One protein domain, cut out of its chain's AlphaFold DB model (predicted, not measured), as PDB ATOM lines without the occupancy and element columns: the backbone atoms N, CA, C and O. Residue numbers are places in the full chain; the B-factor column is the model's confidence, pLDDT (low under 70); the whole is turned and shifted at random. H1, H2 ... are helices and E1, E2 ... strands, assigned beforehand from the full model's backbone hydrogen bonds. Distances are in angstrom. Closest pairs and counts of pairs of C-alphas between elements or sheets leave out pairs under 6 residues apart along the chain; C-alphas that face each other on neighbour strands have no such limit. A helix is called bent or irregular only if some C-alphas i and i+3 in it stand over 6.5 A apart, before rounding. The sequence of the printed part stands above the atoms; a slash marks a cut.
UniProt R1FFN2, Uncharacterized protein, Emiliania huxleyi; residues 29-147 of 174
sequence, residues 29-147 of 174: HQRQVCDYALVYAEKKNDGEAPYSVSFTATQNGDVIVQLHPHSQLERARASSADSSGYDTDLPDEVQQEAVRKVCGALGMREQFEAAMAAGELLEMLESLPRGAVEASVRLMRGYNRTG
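This is residues 29 to 147 of the 174 residues of an uncharacterized protein of Emiliania huxleyi (UniProt R1FFN2). A twisted three-stranded sheet lies in the middle, covered on one face by H1 and on the other by H2, H4 and H5. H5 crosses over the strands, H2 stands up from the sheet over E1 and E2, and H3 is off the sheet, packed on H2 and H4. The printed part has 119 residues, with three named strands and then five named helices, E1 E2 E3 H1 H2 H3 H4 H5; the sheet's order is E1 - E2 - E3, antiparallel throughout, and the class is mixed, helices and strands. The whole is compact and rounded, with a radius of gyration of the C-alphas of 13.5 A and spans of 37 by 34 by 30 A.

E1, residues 34 to 42, is 22.6 A long and begins at C-alpha 34, (37.449, -83.019, 17.514). E2, residues 51 to 58, is 22.7 A long, and E3, residues 63 to 68, 16.2 A. H1, residues 70 to 81, spans 17.8 A and is irregular, with C-alphas 71 and 74 at 7.3 A. H2, residues 92 to 105, spans 20.2 A; H3 is residues 109 to 118 and H4 residues 121 to 126. H5, residues 130 to 146, spans 24.7 A and ends at C-alpha 146, (29.719, -81.398, 42.281).

The strands form a meander, each the antiparallel neighbour of the one before, and the sheet is twisted, with C-alphas up to 4.5 A off its best plane. In the hairpin E1 and E2, N 38 and O 55 are 2.8 A apart; in the hairpin E2 and E3, N 54 and O 66 are 2.8 A apart, both within hydrogen-bond range. There are three layers, helices on both faces of the sheet. H1 runs along the strands at a height over the sheet of 8.7 A; its closest C-alphas to E2 are those of Tyr 51 and His 70, 5.0 A. On the opposite face, H5 runs across the strands, at 72 degrees to E2 on the local plane. H2 only just stands up from the sheet, rising 43 degrees. H2 and H5 touch at a steep tilt of 56 degrees, closest at the C-alphas of Ala 98 and Ser 136, 5.0 A. H3 touches H4, closest at the C-alphas of Ala 115 and Leu 121, 5.0 A. H2 and H3, a helical hairpin, touch with residues 100 to 103 of H2 alone. Every O i to N i+4 pair is within hydrogen-bond range in H2, H3, H4 and H5; in H1, 6 of 8 are.

The two C-alphas farthest apart, those of Asp 46 and Asn 60, are 39.4 A apart. The printed part has no cut and no long link. Mean pLDDT of the printed part is 71.5; 49 residues are under 70, namely 29 to 39, 41 to 51, 59 to 62 and 68 to 90.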
ATOM      1  N   HIS A  29      36.936 -90.172  10.800       46.69
ATOM      2  CA  HIS A  29      37.935 -89.143  10.555       46.69
ATOM      3  C   HIS A  29      37.629 -87.794  11.231       46.69
ATOM      4  O   HIS A  29      38.537 -87.164  11.764       46.69
ATOM      5  N   GLN A  30      36.364 -87.353  11.255       48.84
ATOM      6  CA  GLN A  30      35.928 -86.172  12.012       48.84
ATOM      7  C   GLN A  30      36.054 -86.380  13.527       48.84
ATOM      8  O   GLN A  30      36.358 -85.424  14.233       48.84
ATOM      9  N   ARG A  31      35.891 -87.606  14.041       51.50
ATOM     10  CA  ARG A  31      36.062 -87.899  15.476       51.50
ATOM     11  C   ARG A  31      37.507 -87.737  15.947       51.50
ATOM     12  O   ARG A  31      37.741 -87.174  17.010       51.50
ATOM     13  N   GLN A  32      38.475 -88.141  15.124       51.59
ATOM     14  CA  GLN A  32      39.907 -88.026  15.439       51.59
ATOM     15  C   GLN A  32      40.411 -86.571  15.519       51.59
ATOM     16  O   GLN A  32      41.469 -86.315  16.093       51.59
ATOM     17  N   VAL A  33      39.658 -85.614  14.964       54.22
ATOM     18  CA  VAL A  33      40.038 -84.191  14.886       54.22
ATOM     19  C   VAL A  33      39.207 -83.277  15.794       54.22
ATOM     20  O   VAL A  33      39.388 -82.060  15.741       54.22
ATOM     21  N   CYS A  34      38.300 -83.814  16.618       62.47
ATOM     22  CA  CYS A  34      37.449 -83.019  17.514       62.47
ATOM     23  C   CYS A  34      37.945 -83.035  18.963       62.47
ATOM     24  O   CYS A  34      38.245 -84.091  19.509       62.47
ATOM     25  N   ASP A  35      37.981 -81.859  19.598       61.62
ATOM     26  CA  ASP A  35      38.329 -81.721  21.019       61.62
ATOM     27  C   ASP A  35      37.072 -81.725  21.907       61.62
ATOM     28  O   ASP A  35      37.103 -82.258  23.019       61.62
ATOM     29  N   TYR A  36      35.962 -81.140  21.421       64.06
ATOM     30  CA  TYR A  36      34.723 -80.957  22.186       64.06
ATOM     31  C   TYR A  36      33.458 -81.180  21.364       64.06
ATOM     32  O   TYR A  36      33.383 -80.674  20.255       64.06
ATOM     33  N   ALA A  37      32.459 -81.884  21.907       64.06
ATOM     34  CA  ALA A  37      31.152 -82.083  21.277       64.06
ATOM     35  C   ALA A  37      30.018 -82.059  22.316       64.06
ATOM     36  O   ALA A  37      30.158 -82.590  23.415       64.06
ATOM     37  N   LEU A  38      28.893 -81.457  21.951       69.81
ATOM     38  CA  LEU A  38      27.637 -81.415  22.702       69.81
ATOM     39  C   LEU A  38      26.516 -81.865  21.773       69.81
ATOM     40  O   LEU A  38      26.548 -81.489  20.609       69.81
ATOM     41  N   VAL A  39      25.547 -82.654  22.241       68.50
ATOM     42  CA  VAL A  39      24.407 -83.102  21.421       68.50
ATOM     43  C   VAL A  39      23.153 -83.085  22.280       68.50
ATOM     44  O   VAL A  39      22.963 -83.986  23.092       68.50
ATOM     45  N   TYR A  40      22.280 -82.103  22.071       71.12
ATOM     46  CA  TYR A  40      21.009 -82.030  22.790       71.12
ATOM     47  C   TYR A  40      19.828 -82.022  21.831       71.12
ATOM     48  O   TYR A  40      19.911 -81.547  20.694       71.12
ATOM     49  N   ALA A  41      18.717 -82.584  22.295       63.19
ATOM     50  CA  ALA A  41      17.459 -82.563  21.571       63.19
ATOM     51  C   ALA A  41      16.768 -81.205  21.723       63.19
ATOM     52  O   ALA A  41      16.675 -80.666  22.825       63.19
ATOM     53  N   GLU A  42      16.246 -80.681  20.622       66.12
ATOM     54  CA  GLU A  42      15.309 -79.572  20.621       66.12
ATOM     55  C   GLU A  42      13.928 -80.107  20.221       66.12
ATOM     56  O   GLU A  42      13.734 -80.728  19.172       66.12
ATOM     57  N   LYS A  43      12.947 -79.897  21.096       57.97
ATOM     58  CA  LYS A  43      11.558 -80.254  20.827       57.97
ATOM     59  C   LYS A  43      10.814 -78.997  20.391       57.97
ATOM     60  O   LYS A  43      10.515 -78.150  21.230       57.97
ATOM     61  N   LYS A  44      10.449 -78.909  19.112       61.75
ATOM     62  CA  LYS A  44       9.492 -77.897  18.648       61.75
ATOM     63  C   LYS A  44       8.066 -78.288  19.076       61.75
ATOM     64  O   LYS A  44       7.759 -79.474  19.208       61.75
ATOM     65  N   ASN A  45       7.215 -77.302  19.377       53.09
ATOM     66  CA  ASN A  45       5.848 -77.554  19.854       53.09
ATOM     67  C   ASN A  45       4.907 -78.081  18.753       53.09
ATOM     68  O   ASN A  45       5.051 -77.738  17.585       53.09
ATOM     69  N   ASP A  46       3.947 -78.894  19.214       52.84
ATOM     70  CA  ASP A  46       2.785 -79.505  18.548       52.84
ATOM     71  C   ASP A  46       2.995 -80.185  17.183       52.84
ATOM     72  O   ASP A  46       2.714 -79.640  16.119       52.84
ATOM     73  N   GLY A  47       3.358 -81.472  17.246       55.19
ATOM     74  CA  GLY A  47       3.101 -82.451  16.179       55.19
ATOM     75  C   GLY A  47       4.305 -82.853  15.330       55.19
ATOM     76  O   GLY A  47       4.221 -83.846  14.609       55.19
ATOM     77  N   GLU A  48       5.426 -82.145  15.444       56.94
ATOM     78  CA  GLU A  48       6.659 -82.463  14.722       56.94
ATOM     79  C   GLU A  48       7.635 -83.251  15.612       56.94
ATOM     80  O   GLU A  48       7.738 -83.019  16.819       56.94
ATOM     81  N   ALA A  49       8.312 -84.248  15.035       57.97
ATOM     82  CA  ALA A  49       9.239 -85.090  15.786       57.97
ATOM     83  C   ALA A  49      10.429 -84.247  16.286       57.97
ATOM     84  O   ALA A  49      10.973 -83.462  15.508       57.97
ATOM     85  N   PRO A  50      10.862 -84.406  17.550       65.06
ATOM     86  CA  PRO A  50      11.965 -83.620  18.088       65.06
ATOM     87  C   PRO A  50      13.242 -83.899  17.295       65.06
ATOM     88  O   PRO A  50      13.594 -85.055  17.052       65.06
ATOM     89  N   TYR A  51      13.944 -82.848  16.896       68.69
ATOM     90  CA  TYR A  51      15.261 -82.967  16.286       68.69
ATOM     91  C   TYR A  51      16.331 -82.791  17.356       68.69
ATOM     92  O   TYR A  51      16.046 -82.490  18.512       68.69
ATOM     93  N   SER A  52      17.586 -83.012  17.002       70.31
ATOM     94  CA  SER A  52      18.699 -82.691  17.888       70.31
ATOM     95  C   SER A  52      19.758 -81.904  17.170       70.31
ATOM     96  O   SER A  52      19.899 -82.005  15.954       70.31
ATOM     97  N   VAL A  53      20.475 -81.092  17.928       73.94
ATOM     98  CA  VAL A  53      21.552 -80.260  17.422       73.94
ATOM     99  C   VAL A  53      22.830 -80.696  18.111       73.94
ATOM    100  O   VAL A  53      22.902 -80.746  19.341       73.94
ATOM    101  N   SER A  54      23.846 -81.025  17.319       74.81
ATOM    102  CA  SER A  54      25.198 -81.216  17.822       74.81
ATOM    103  C   SER A  54      26.028 -79.959  17.629       74.81
ATOM    104  O   SER A  54      25.978 -79.355  16.561       74.81
ATOM    105  N   PHE A  55      26.835 -79.618  18.624       73.62
ATOM    106  CA  PHE A  55      27.686 -78.440  18.690       73.62
ATOM    107  C   PHE A  55      29.114 -78.870  19.036       73.62
ATOM    108  O   PHE A  55      29.374 -79.348  20.141       73.62
ATOM    109  N   THR A  56      30.032 -78.764  18.076       75.50
ATOM    110  CA  THR A  56      31.360 -79.399  18.144       75.50
ATOM    111  C   THR A  56      32.473 -78.401  17.882       75.50
ATOM    112  O   THR A  56      32.377 -77.629  16.940       75.50
ATOM    113  N   ALA A  57      33.557 -78.449  18.653       70.44
ATOM    114  CA  ALA A  57      34.800 -77.742  18.376       70.44
ATOM    115  C   ALA A  57      35.897 -78.715  17.927       70.44
ATOM    116  O   ALA A  57      36.213 -79.699  18.607       70.44
ATOM    117  N   THR A  58      36.511 -78.395  16.793       71.44
ATOM    118  CA  THR A  58      37.640 -79.132  16.221       71.44
ATOM    119  C   THR A  58      38.985 -78.630  16.751       71.44
ATOM    120  O   THR A  58      39.114 -77.477  17.176       71.44
ATOM    121  N   GLN A  59      40.016 -79.468  16.640       63.12
ATOM    122  CA  GLN A  59      41.406 -79.135  16.970       63.12
ATOM    123  C   GLN A  59      41.915 -77.908  16.212       63.12
ATOM    124  O   GLN A  59      42.628 -77.081  16.782       63.12
ATOM    125  N   ASN A  60      41.474 -77.729  14.964       66.56
ATOM    126  CA  ASN A  60      41.868 -76.605  14.115       66.56
ATOM    127  C   ASN A  60      41.173 -75.282  14.472       66.56
ATOM    128  O   ASN A  60      41.519 -74.243  13.913       66.56
ATOM    129  N   GLY A  61      40.236 -75.292  15.424       64.69
ATOM    130  CA  GLY A  61      39.528 -74.090  15.861       64.69
ATOM    131  C   GLY A  61      38.152 -73.898  15.232       64.69
ATOM    132  O   GLY A  61      37.440 -72.990  15.656       64.69
ATOM    133  N   ASP A  62      37.765 -74.745  14.279       69.31
ATOM    134  CA  ASP A  62      36.454 -74.676  13.637       69.31
ATOM    135  C   ASP A  62      35.359 -75.211  14.559       69.31
ATOM    136  O   ASP A  62      35.571 -76.188  15.287       69.31
ATOM    137  N   VAL A  63      34.185 -74.586  14.484       72.19
ATOM    138  CA  VAL A  63      32.965 -75.033  15.152       72.19
ATOM    139  C   VAL A  63      32.038 -75.652  14.113       72.19
ATOM    140  O   VAL A  63      31.775 -75.050  13.074       72.19
ATOM    141  N   ILE A  64      31.568 -76.866  14.382       73.81
ATOM    142  CA  ILE A  64      30.664 -77.620  13.519       73.81
ATOM    143  C   ILE A  64      29.336 -77.774  14.254       73.81
ATOM    144  O   ILE A  64      29.286 -78.349  15.346       73.81
ATOM    145  N   VAL A  65      28.268 -77.278  13.633       75.81
ATOM    146  CA  VAL A  65      26.889 -77.460  14.088       75.81
ATOM    147  C   VAL A  65      26.176 -78.384  13.122       75.81
ATOM    148  O   VAL A  65      26.346 -78.273  11.910       75.81
ATOM    149  N   GLN A  66      25.392 -79.320  13.646       72.44
ATOM    150  CA  GLN A  66      24.678 -80.267  12.800       72.44
ATOM    151  C   GLN A  66      23.333 -80.649  13.400       72.44
ATOM    152  O   GLN A  66      23.237 -80.963  14.583       72.44
ATOM    153  N   LEU A  67      22.308 -80.636  12.554       73.62
ATOM    154  CA  LEU A  67      20.981 -81.145  12.869       73.62
ATOM    155  C   LEU A  67      20.922 -82.650  12.630       73.62
ATOM    156  O   LEU A  67      21.290 -83.134  11.559       73.62
ATOM    157  N   HIS A  68      20.384 -83.371  13.605       69.88
ATOM    158  CA  HIS A  68      20.114 -84.797  13.534       69.88
ATOM    159  C   HIS A  68      18.602 -85.015  13.649       69.88
ATOM    160  O   HIS A  68      17.993 -84.577  14.634       69.88
ATOM    161  N   PRO A  69      17.968 -85.693  12.678       66.50
ATOM    162  CA  PRO A  69      16.568 -86.082  12.805       66.50
ATOM    163  C   PRO A  69      16.392 -87.057  13.978       66.50
ATOM    164  O   PRO A  69      17.322 -87.775  14.340       66.50
ATOM    165  N   HIS A  70      15.184 -87.131  14.545       63.78
ATOM    166  CA  HIS A  70      14.897 -87.931  15.744       63.78
ATOM    167  C   HIS A  70      15.420 -89.378  15.685       63.78
ATOM    168  O   HIS A  70      15.995 -89.885  16.643       63.78
ATOM    169  N   SER A  71      15.283 -90.032  14.525       60.31
ATOM    170  CA  SER A  71      15.736 -91.412  14.289       60.31
ATOM    171  C   SER A  71      17.256 -91.604  14.373       60.31
ATOM    172  O   SER A  71      17.735 -92.737  14.368       60.31
ATOM    173  N   GLN A  72      18.014 -90.511  14.433       61.34
ATOM    174  CA  GLN A  72      19.471 -90.479  14.480       61.34
ATOM    175  C   GLN A  72      20.021 -89.937  15.806       61.34
ATOM    176  O   GLN A  72      21.229 -90.024  16.016       61.34
ATOM    177  N   LEU A  73      19.166 -89.470  16.724       61.19
ATOM    178  CA  LEU A  73      19.566 -88.934  18.033       61.19
ATOM    179  C   LEU A  73      20.394 -89.942  18.843       61.19
ATOM    180  O   LEU A  73      21.497 -89.634  19.284       61.19
ATOM    181  N   GLU A  74      19.903 -91.174  18.975       58.59
ATOM    182  CA  GLU A  74      20.597 -92.240  19.713       58.59
ATOM    183  C   GLU A  74      21.947 -92.596  19.076       58.59
ATOM    184  O   GLU A  74      22.928 -92.867  19.765       58.59
ATOM    185  N   ARG A  75      22.038 -92.521  17.742       59.94
ATOM    186  CA  ARG A  75      23.295 -92.742  17.017       59.94
ATOM    187  C   ARG A  75      24.263 -91.577  17.207       59.94
ATOM    188  O   ARG A  75      25.461 -91.823  17.311       59.94
ATOM    189  N   ALA A  76      23.770 -90.341  17.261       58.44
ATOM    190  CA  ALA A  76      24.569 -89.152  17.542       58.44
ATOM    191  C   ALA A  76      25.139 -89.172  18.959       58.44
ATOM    192  O   ALA A  76      26.335 -88.936  19.114       58.44
ATOM    193  N   ARG A  77      24.331 -89.569  19.951       58.59
ATOM    194  CA  ARG A  77      24.764 -89.788  21.341       58.59
ATOM    195  C   ARG A  77      25.809 -90.899  21.460       58.59
ATOM    196  O   ARG A  77      26.873 -90.678  22.024       58.59
ATOM    197  N   ALA A  78      25.557 -92.067  20.865       55.03
ATOM    198  CA  ALA A  78      26.529 -93.164  20.862       55.03
ATOM    199  C   ALA A  78      27.834 -92.774  20.146       55.03
ATOM    200  O   ALA A  78      28.931 -93.147  20.553       55.03
ATOM    201  N   SER A  79      27.728 -91.969  19.086       52.25
ATOM    202  CA  SER A  79      28.882 -91.542  18.302       52.25
ATOM    203  C   SER A  79      29.775 -90.525  19.003       52.25
ATOM    204  O   SER A  79      30.987 -90.535  18.788       52.25
ATOM    205  N   SER A  80      29.208 -89.651  19.832       48.41
ATOM    206  CA  SER A  80      29.978 -88.708  20.643       48.41
ATOM    207  C   SER A  80      30.589 -89.353  21.894       48.41
ATOM    208  O   SER A  80      31.608 -88.859  22.375       48.41
ATOM    209  N   ALA A  81      30.037 -90.468  22.384       49.38
ATOM    210  CA  ALA A  81      30.541 -91.185  23.559       49.38
ATOM    211  C   ALA A  81      31.890 -91.899  23.316       49.38
ATOM    212  O   ALA A  81      32.790 -91.843  24.157       49.38
ATOM    213  N   ASP A  82      32.068 -92.521  22.145       46.16
ATOM    214  CA  ASP A  82      33.161 -93.478  21.889       46.16
ATOM    215  C   ASP A  82      34.557 -92.865  21.642       46.16
ATOM    216  O   ASP A  82      35.545 -93.595  21.643       46.16
ATOM    217  N   SER A  83      34.687 -91.551  21.408       42.38
ATOM    218  CA  SER A  83      35.969 -90.969  20.952       42.38
ATOM    219  C   SER A  83      36.657 -90.016  21.930       42.38
ATOM    220  O   SER A  83      37.805 -89.644  21.682       42.38
ATOM    221  N   SER A  84      36.004 -89.567  23.007       42.97
ATOM    222  CA  SER A  84      36.548 -88.422  23.756       42.97
ATOM    223  C   SER A  84      36.169 -88.335  25.245       42.97
ATOM    224  O   SER A  84      36.494 -87.342  25.903       42.97
ATOM    225  N   GLY A  85      35.539 -89.374  25.815       42.03
ATOM    226  CA  GLY A  85      35.148 -89.388  27.232       42.03
ATOM    227  C   GLY A  85      34.131 -88.290  27.554       42.03
ATOM    228  O   GLY A  85      34.306 -87.519  28.503       42.03
ATOM    229  N   TYR A  86      33.124 -88.148  26.690       50.69
ATOM    230  CA  TYR A  86      32.030 -87.201  26.864       50.69
ATOM    231  C   TYR A  86      30.884 -87.892  27.580       50.69
ATOM    232  O   TYR A  86      30.464 -88.978  27.203       50.69
ATOM    233  N   ASP A  87      30.410 -87.238  28.633       46.88
ATOM    234  CA  ASP A  87      29.301 -87.673  29.471       46.88
ATOM    235  C   ASP A  87      27.994 -87.394  28.710       46.88
ATOM    236  O   ASP A  87      27.322 -86.384  28.904       46.88
ATOM    237  N   THR A  88      27.710 -88.232  27.714       50.53
ATOM    238  CA  THR A  88      26.484 -88.173  26.903       50.53
ATOM    239  C   THR A  88      25.271 -88.739  27.643       50.53
ATOM    240  O   THR A  88      24.160 -88.641  27.133       50.53
ATOM    241  N   ASP A  89      25.484 -89.306  28.835       55.53
ATOM    242  CA  ASP A  89      24.447 -89.717  29.789       55.53
ATOM    243  C   ASP A  89      23.822 -88.527  30.538       55.53
ATOM    244  O   ASP A  89      22.838 -88.687  31.263       55.53
ATOM    245  N   LEU A  90      24.361 -87.312  30.366       64.88
ATOM    246  CA  LEU A  90      23.778 -86.122  30.969       64.88
ATOM    247  C   LEU A  90      22.427 -85.791  30.315       64.88
ATOM    248  O   LEU A  90      22.348 -85.700  29.082       64.88
ATOM    249  N   PRO A  91      21.377 -85.545  31.121       73.06
ATOM    250  CA  PRO A  91      20.052 -85.236  30.601       73.06
ATOM    251  C   PRO A  91      20.092 -83.974  29.733       73.06
ATOM    252  O   PRO A  91      20.844 -83.037  30.013       73.06
ATOM    253  N   ASP A  92      19.257 -83.935  28.689       74.81
ATOM    254  CA  ASP A  92      19.222 -82.844  27.702       74.81
ATOM    255  C   ASP A  92      19.094 -81.458  28.364       74.81
ATOM    256  O   ASP A  92      19.711 -80.492  27.922       74.81
ATOM    257  N   GLU A  93      18.361 -81.378  29.477       79.00
ATOM    258  CA  GLU A  93      18.176 -80.172  30.294       79.00
ATOM    259  C   GLU A  93      19.501 -79.611  30.837       79.00
ATOM    260  O   GLU A  93      19.721 -78.400  30.828       79.00
ATOM    261  N   VAL A  94      20.418 -80.482  31.268       82.50
ATOM    262  CA  VAL A  94      21.746 -80.090  31.766       82.50
ATOM    263  C   VAL A  94      22.605 -79.584  30.612       82.50
ATOM    264  O   VAL A  94      23.291 -78.571  30.746       82.50
ATOM    265  N   GLN A  95      22.538 -80.234  29.452       80.38
ATOM    266  CA  GLN A  95      23.283 -79.790  28.274       80.38
ATOM    267  C   GLN A  95      22.806 -78.413  27.795       80.38
ATOM    268  O   GLN A  95      23.620 -77.518  27.553       80.38
ATOM    269  N   GLN A  96      21.488 -78.217  27.727       83.12
ATOM    270  CA  GLN A  96      20.877 -76.942  27.361       83.12
ATOM    271  C   GLN A  96      21.205 -75.838  28.372       83.12
ATOM    272  O   GLN A  96      21.590 -74.743  27.965       83.12
ATOM    273  N   GLU A  97      21.124 -76.109  29.679       87.94
ATOM    274  CA  GLU A  97      21.458 -75.118  30.712       87.94
ATOM    275  C   GLU A  97      22.944 -74.728  30.664       87.94
ATOM    276  O   GLU A  97      23.279 -73.556  30.846       87.94
ATOM    277  N   ALA A  98      23.849 -75.656  30.337       87.75
ATOM    278  CA  ALA A  98      25.264 -75.339  30.150       87.75
ATOM    279  C   ALA A  98      25.497 -74.375  28.972       87.75
ATOM    280  O   ALA A  98      26.285 -73.429  29.088       87.75
ATOM    281  N   VAL A  99      24.809 -74.576  27.843       86.31
ATOM    282  CA  VAL A  99      24.866 -73.646  26.701       86.31
ATOM    283  C   VAL A  99      24.220 -72.313  27.068       86.31
ATOM    284  O   VAL A  99      24.824 -71.261  26.859       86.31
ATOM    285  N   ARG A 100      23.058 -72.339  27.726       88.94
ATOM    286  CA  ARG A 100      22.345 -71.143  28.187       88.94
ATOM    287  C   ARG A 100      23.200 -70.271  29.107       88.94
ATOM    288  O   ARG A 100      23.242 -69.053  28.928       88.94
ATOM    289  N   LYS A 101      23.911 -70.869  30.069       90.88
ATOM    290  CA  LYS A 101      24.823 -70.148  30.975       90.88
ATOM    291  C   LYS A 101      25.990 -69.504  30.229       90.88
ATOM    292  O   LYS A 101      26.319 -68.351  30.507       90.88
ATOM    293  N   VAL A 102      26.578 -70.203  29.258       90.50
ATOM    294  CA  VAL A 102      27.657 -69.656  28.418       90.50
ATOM    295  C   VAL A 102      27.154 -68.520  27.530       90.50
ATOM    296  O   VAL A 102      27.775 -67.458  27.503       90.50
ATOM    297  N   CYS A 103      26.003 -68.681  26.877       88.94
ATOM    298  CA  CYS A 103      25.354 -67.605  26.126       88.94
ATOM    299  C   CYS A 103      25.045 -66.402  27.029       88.94
ATOM    300  O   CYS A 103      25.228 -65.262  26.612       88.94
ATOM    301  N   GLY A 104      24.651 -66.629  28.284       90.44
ATOM    302  CA  GLY A 104      24.480 -65.566  29.276       90.44
ATOM    303  C   GLY A 104      25.763 -64.823  29.613       90.44
ATOM    304  O   GLY A 104      25.761 -63.594  29.595       90.44
ATOM    305  N   ALA A 105      26.863 -65.537  29.834       89.56
ATOM    306  CA  ALA A 105      28.168 -64.924  30.061       89.56
ATOM    307  C   ALA A 105      28.678 -64.141  28.834       89.56
ATOM    308  O   ALA A 105      29.414 -63.170  28.987       89.56
ATOM    309  N   LEU A 106      28.257 -64.530  27.625       86.12
ATOM    310  CA  LEU A 106      28.545 -63.821  26.371       86.12
ATOM    311  C   LEU A 106      27.608 -62.628  26.101       86.12
ATOM    312  O   LEU A 106      27.807 -61.919  25.118       86.12
ATOM    313  N   GLY A 107      26.584 -62.401  26.930       88.88
ATOM    314  CA  GLY A 107      25.572 -61.364  26.687       88.88
ATOM    315  C   GLY A 107      24.553 -61.714  25.592       88.88
ATOM    316  O   GLY A 107      23.840 -60.838  25.119       88.88
ATOM    317  N   MET A 108      24.455 -62.989  25.203       87.81
ATOM    318  CA  MET A 108      23.572 -63.511  24.148       87.81
ATOM    319  C   MET A 108      22.392 -64.330  24.701       87.81
ATOM    320  O   MET A 108      21.753 -65.076  23.964       87.81
ATOM    321  N   ARG A 109      22.082 -64.230  26.004       88.44
ATOM    322  CA  ARG A 109      21.022 -65.040  26.644       88.44
ATOM    323  C   ARG A 109      19.661 -64.881  25.975       88.44
ATOM    324  O   ARG A 109      19.005 -65.878  25.712       88.44
ATOM    325  N   GLU A 110      19.256 -63.647  25.693       89.50
ATOM    326  CA  GLU A 110      17.956 -63.362  25.075       89.50
ATOM    327  C   GLU A 110      17.885 -63.902  23.642       89.50
ATOM    328  O   GLU A 110      16.854 -64.422  23.231       89.50
ATOM    329  N   GLN A 111      18.996 -63.847  22.903       86.19
ATOM    330  CA  GLN A 111      19.099 -64.401  21.550       86.19
ATOM    331  C   GLN A 111      19.002 -65.929  21.571       86.19
ATOM    332  O   GLN A 111      18.308 -66.503  20.737       86.19
ATOM    333  N   PHE A 112      19.633 -66.579  22.552       86.06
ATOM    334  CA  PHE A 112      19.523 -68.022  22.759       86.06
ATOM    335  C   PHE A 112      18.098 -68.446  23.123       86.06
ATOM    336  O   PHE A 112      17.560 -69.372  22.526       86.06
ATOM    337  N   GLU A 113      17.454 -67.751  24.063       86.00
ATOM    338  CA  GLU A 113      16.072 -68.046  24.464       86.00
ATOM    339  C   GLU A 113      15.079 -67.802  23.315       86.00
ATOM    340  O   GLU A 113      14.171 -68.608  23.105       86.00
ATOM    341  N   ALA A 114      15.280 -66.745  22.522       86.38
ATOM    342  CA  ALA A 114      14.486 -66.483  21.325       86.38
ATOM    343  C   ALA A 114      14.691 -67.561  20.247       86.38
ATOM    344  O   ALA A 114      13.709 -68.048  19.689       86.38
ATOM    345  N   ALA A 115      15.936 -67.982  19.999       82.44
ATOM    346  CA  ALA A 115      16.250 -69.047  19.048       82.44
ATOM    347  C   ALA A 115      15.665 -70.404  19.485       82.44
ATOM    348  O   ALA A 115      15.118 -71.117  18.649       82.44
ATOM    349  N   MET A 116      15.688 -70.724  20.789       79.50
ATOM    350  CA  MET A 116      14.982 -71.884  21.374       79.50
ATOM    351  C   MET A 116      13.478 -71.819  21.141       79.50
ATOM    352  O   MET A 116      12.873 -72.816  20.759       79.50
ATOM    353  N   ALA A 117      12.858 -70.659  21.347       80.94
ATOM    354  CA  ALA A 117      11.422 -70.510  21.142       80.94
ATOM    355  C   ALA A 117      11.024 -70.595  19.655       80.94
ATOM    356  O   ALA A 117       9.965 -71.135  19.331       80.94
ATOM    357  N   ALA A 118      11.864 -70.076  18.754       78.94
ATOM    358  CA  ALA A 118      11.630 -70.077  17.309       78.94
ATOM    359  C   ALA A 118      11.990 -71.415  16.630       78.94
ATOM    360  O   ALA A 118      11.488 -71.726  15.542       78.94
ATOM    361  N   GLY A 119      12.821 -72.230  17.282       74.75
ATOM    362  CA  GLY A 119      13.474 -73.394  16.690       74.75
ATOM    363  C   GLY A 119      14.477 -73.008  15.605       74.75
ATOM    364  O   GLY A 119      14.468 -73.572  14.513       74.75
ATOM    365  N   GLU A 120      15.290 -71.991  15.898       78.44
ATOM    366  CA  GLU A 120      16.313 -71.400  15.023       78.44
ATOM    367  C   GLU A 120      17.712 -71.489  15.669       78.44
ATOM    368  O   GLU A 120      18.597 -70.668  15.425       78.44
ATOM    369  N   LEU A 121      17.948 -72.489  16.528       76.19
ATOM    370  CA  LEU A 121      19.231 -72.621  17.226       76.19
ATOM    371  C   LEU A 121      20.411 -72.941  16.342       76.19
ATOM    372  O   LEU A 121      21.528 -72.601  16.724       76.19
ATOM    373  N   LEU A 122      20.191 -73.584  15.198       76.50
ATOM    374  CA  LEU A 122      21.290 -73.928  14.306       76.50
ATOM    375  C   LEU A 122      22.106 -72.676  13.952       76.50
ATOM    376  O   LEU A 122      23.301 -72.633  14.233       76.50
ATOM    377  N   GLU A 123      21.447 -71.638  13.438       77.19
ATOM    378  CA  GLU A 123      22.109 -70.403  13.005       77.19
ATOM    379  C   GLU A 123      22.792 -69.684  14.179       77.19
ATOM    380  O   GLU A 123      23.902 -69.160  14.053       77.19
ATOM    381  N   MET A 124      22.159 -69.696  15.357       82.81
ATOM    382  CA  MET A 124      22.725 -69.074  16.551       82.81
ATOM    383  C   MET A 124      23.979 -69.810  17.034       82.81
ATOM    384  O   MET A 124      24.994 -69.173  17.322       82.81
ATOM    385  N   LEU A 125      23.945 -71.142  17.110       82.12
ATOM    386  CA  LEU A 125      25.087 -71.948  17.544       82.12
ATOM    387  C   LEU A 125      26.235 -71.884  16.533       82.12
ATOM    388  O   LEU A 125      27.391 -71.884  16.946       82.12
ATOM    389  N   GLU A 126      25.950 -71.774  15.232       79.75
ATOM    390  CA  GLU A 126      26.985 -71.626  14.194       79.75
ATOM    391  C   GLU A 126      27.795 -70.337  14.370       79.75
ATOM    392  O   GLU A 126      28.968 -70.275  14.001       79.75
ATOM    393  N   SER A 127      27.184 -69.312  14.970       80.56
ATOM    394  CA  SER A 127      27.842 -68.038  15.262       80.56
ATOM    395  C   SER A 127      28.712 -68.061  16.523       80.56
ATOM    396  O   SER A 127      29.504 -67.137  16.742       80.56
ATOM    397  N   LEU A 128      28.587 -69.095  17.363       81.06
ATOM    398  CA  LEU A 128      29.304 -69.152  18.627       81.06
ATOM    399  C   LEU A 128      30.799 -69.442  18.420       81.06
ATOM    400  O   LEU A 128      31.184 -70.285  17.606       81.06
ATOM    401  N   PRO A 129      31.678 -68.799  19.207       81.00
ATOM    402  CA  PRO A 129      33.102 -69.080  19.149       81.00
ATOM    403  C   PRO A 129      33.413 -70.461  19.737       81.00
ATOM    404  O   PRO A 129      32.737 -70.926  20.654       81.00
ATOM    405  N   ARG A 130      34.536 -71.061  19.320       78.31
ATOM    406  CA  ARG A 130      35.065 -72.308  19.907       78.31
ATOM    407  C   ARG A 130      35.082 -72.284  21.436       78.31
ATOM    408  O   ARG A 130      34.662 -73.249  22.064       78.31
ATOM    409  N   GLY A 131      35.519 -71.171  22.031       81.81
ATOM    410  CA  GLY A 131      35.574 -71.006  23.486       81.81
ATOM    411  C   GLY A 131      34.227 -71.224  24.183       81.81
ATOM    412  O   GLY A 131      34.213 -71.704  25.313       81.81
ATOM    413  N   ALA A 132      33.105 -70.961  23.504       83.94
ATOM    414  CA  ALA A 132      31.772 -71.234  24.027       83.94
ATOM    415  C   ALA A 132      31.510 -72.743  24.147       83.94
ATOM    416  O   ALA A 132      31.074 -73.196  25.202       83.94
ATOM    417  N   VAL A 133      31.858 -73.529  23.118       79.56
ATOM    418  CA  VAL A 133      31.752 -75.001  23.150       79.56
ATOM    419  C   VAL A 133      32.576 -75.561  24.313       79.56
ATOM    420  O   VAL A 133      32.078 -76.342  25.123       79.56
ATOM    421  N   GLU A 134      33.836 -75.129  24.436       79.81
ATOM    422  CA  GLU A 134      34.731 -75.617  25.490       79.81
ATOM    423  C   GLU A 134      34.224 -75.244  26.886       79.81
ATOM    424  O   GLU A 134      34.271 -76.062  27.807       79.81
ATOM    425  N   ALA A 135      33.740 -74.010  27.050       83.75
ATOM    426  CA  ALA A 135      33.184 -73.526  28.305       83.75
ATOM    427  C   ALA A 135      31.936 -74.324  28.703       83.75
ATOM    428  O   ALA A 135      31.845 -74.757  29.851       83.75
ATOM    429  N   SER A 136      31.026 -74.599  27.765       85.06
ATOM    430  CA  SER A 136      29.822 -75.393  28.030       85.06
ATOM    431  C   SER A 136      30.178 -76.810  28.480       85.06
ATOM    432  O   SER A 136      29.649 -77.290  29.481       85.06
ATOM    433  N   VAL A 137      31.156 -77.454  27.840       79.75
ATOM    434  CA  VAL A 137      31.627 -78.781  28.269       79.75
ATOM    435  C   VAL A 137      32.277 -78.736  29.653       79.75
ATOM    436  O   VAL A 137      32.057 -79.633  30.470       79.75
ATOM    437  N   ARG A 138      33.066 -77.697  29.956       81.44
ATOM    438  CA  ARG A 138      33.652 -77.514  31.297       81.44
ATOM    439  C   ARG A 138      32.574 -77.343  32.362       81.44
ATOM    440  O   ARG A 138      32.702 -77.957  33.421       81.44
ATOM    441  N   LEU A 139      31.525 -76.564  32.080       85.00
ATOM    442  CA  LEU A 139      30.386 -76.393  32.983       85.00
ATOM    443  C   LEU A 139      29.715 -77.732  33.276       85.00
ATOM    444  O   LEU A 139      29.550 -78.072  34.443       85.00
ATOM    445  N   MET A 140      29.405 -78.518  32.242       84.00
ATOM    446  CA  MET A 140      28.786 -79.836  32.415       84.00
ATOM    447  C   MET A 140      29.662 -80.795  33.224       84.00
ATOM    448  O   MET A 140      29.173 -81.464  34.129       84.00
ATOM    449  N   ARG A 141      30.972 -80.842  32.948       80.19
ATOM    450  CA  ARG A 141      31.914 -81.686  33.706       80.19
ATOM    451  C   ARG A 141      32.045 -81.246  35.163       80.19
ATOM    452  O   ARG A 141      32.233 -82.087  36.037       80.19
ATOM    453  N   GLY A 142      31.991 -79.941  35.423       81.75
ATOM    454  CA  GLY A 142      31.957 -79.405  36.780       81.75
ATOM    455  C   GLY A 142      30.673 -79.803  37.497       81.75
ATOM    456  O   GLY A 142      30.750 -80.402  38.564       81.75
ATOM    457  N   TYR A 143      29.527 -79.579  36.851       83.19
ATOM    458  CA  TYR A 143      28.211 -79.951  37.359       83.19
ATOM    459  C   TYR A 143      28.111 -81.446  37.669       83.19
ATOM    460  O   TYR A 143      27.687 -81.806  38.759       83.19
ATOM    461  N   ASN A 144      28.589 -82.328  36.787       81.06
ATOM    462  CA  ASN A 144      28.555 -83.769  37.048       81.06
ATOM    463  C   ASN A 144      29.418 -84.176  38.259       81.06
ATOM    464  O   ASN A 144      29.132 -85.146  38.951       81.06
ATOM    465  N   ARG A 145      30.487 -83.421  38.548       79.38
ATOM    466  CA  ARG A 145      31.371 -83.701  39.687       79.38
ATOM    467  C   ARG A 145      30.789 -83.225  41.018       79.38
ATOM    468  O   ARG A 145      31.047 -83.863  42.036       79.38
ATOM    469  N   THR A 146      30.097 -82.089  41.034       83.94
ATOM    470  CA  THR A 146      29.719 -81.398  42.281       83.94
ATOM    471  C   THR A 146      28.213 -81.276  42.501       83.94
ATOM    472  O   THR A 146      27.800 -80.964  43.610       83.94
ATOM    473  N   GLY A 147      27.389 -81.497  41.474       83.88
ATOM    474  CA  GLY A 147      25.953 -81.197  41.482       83.88
ATOM    475  C   GLY A 147      25.626 -79.700  41.420       83.88
ATOM    476  O   GLY A 147      24.456 -79.324  41.423       83.88
TER     477      GLY A 147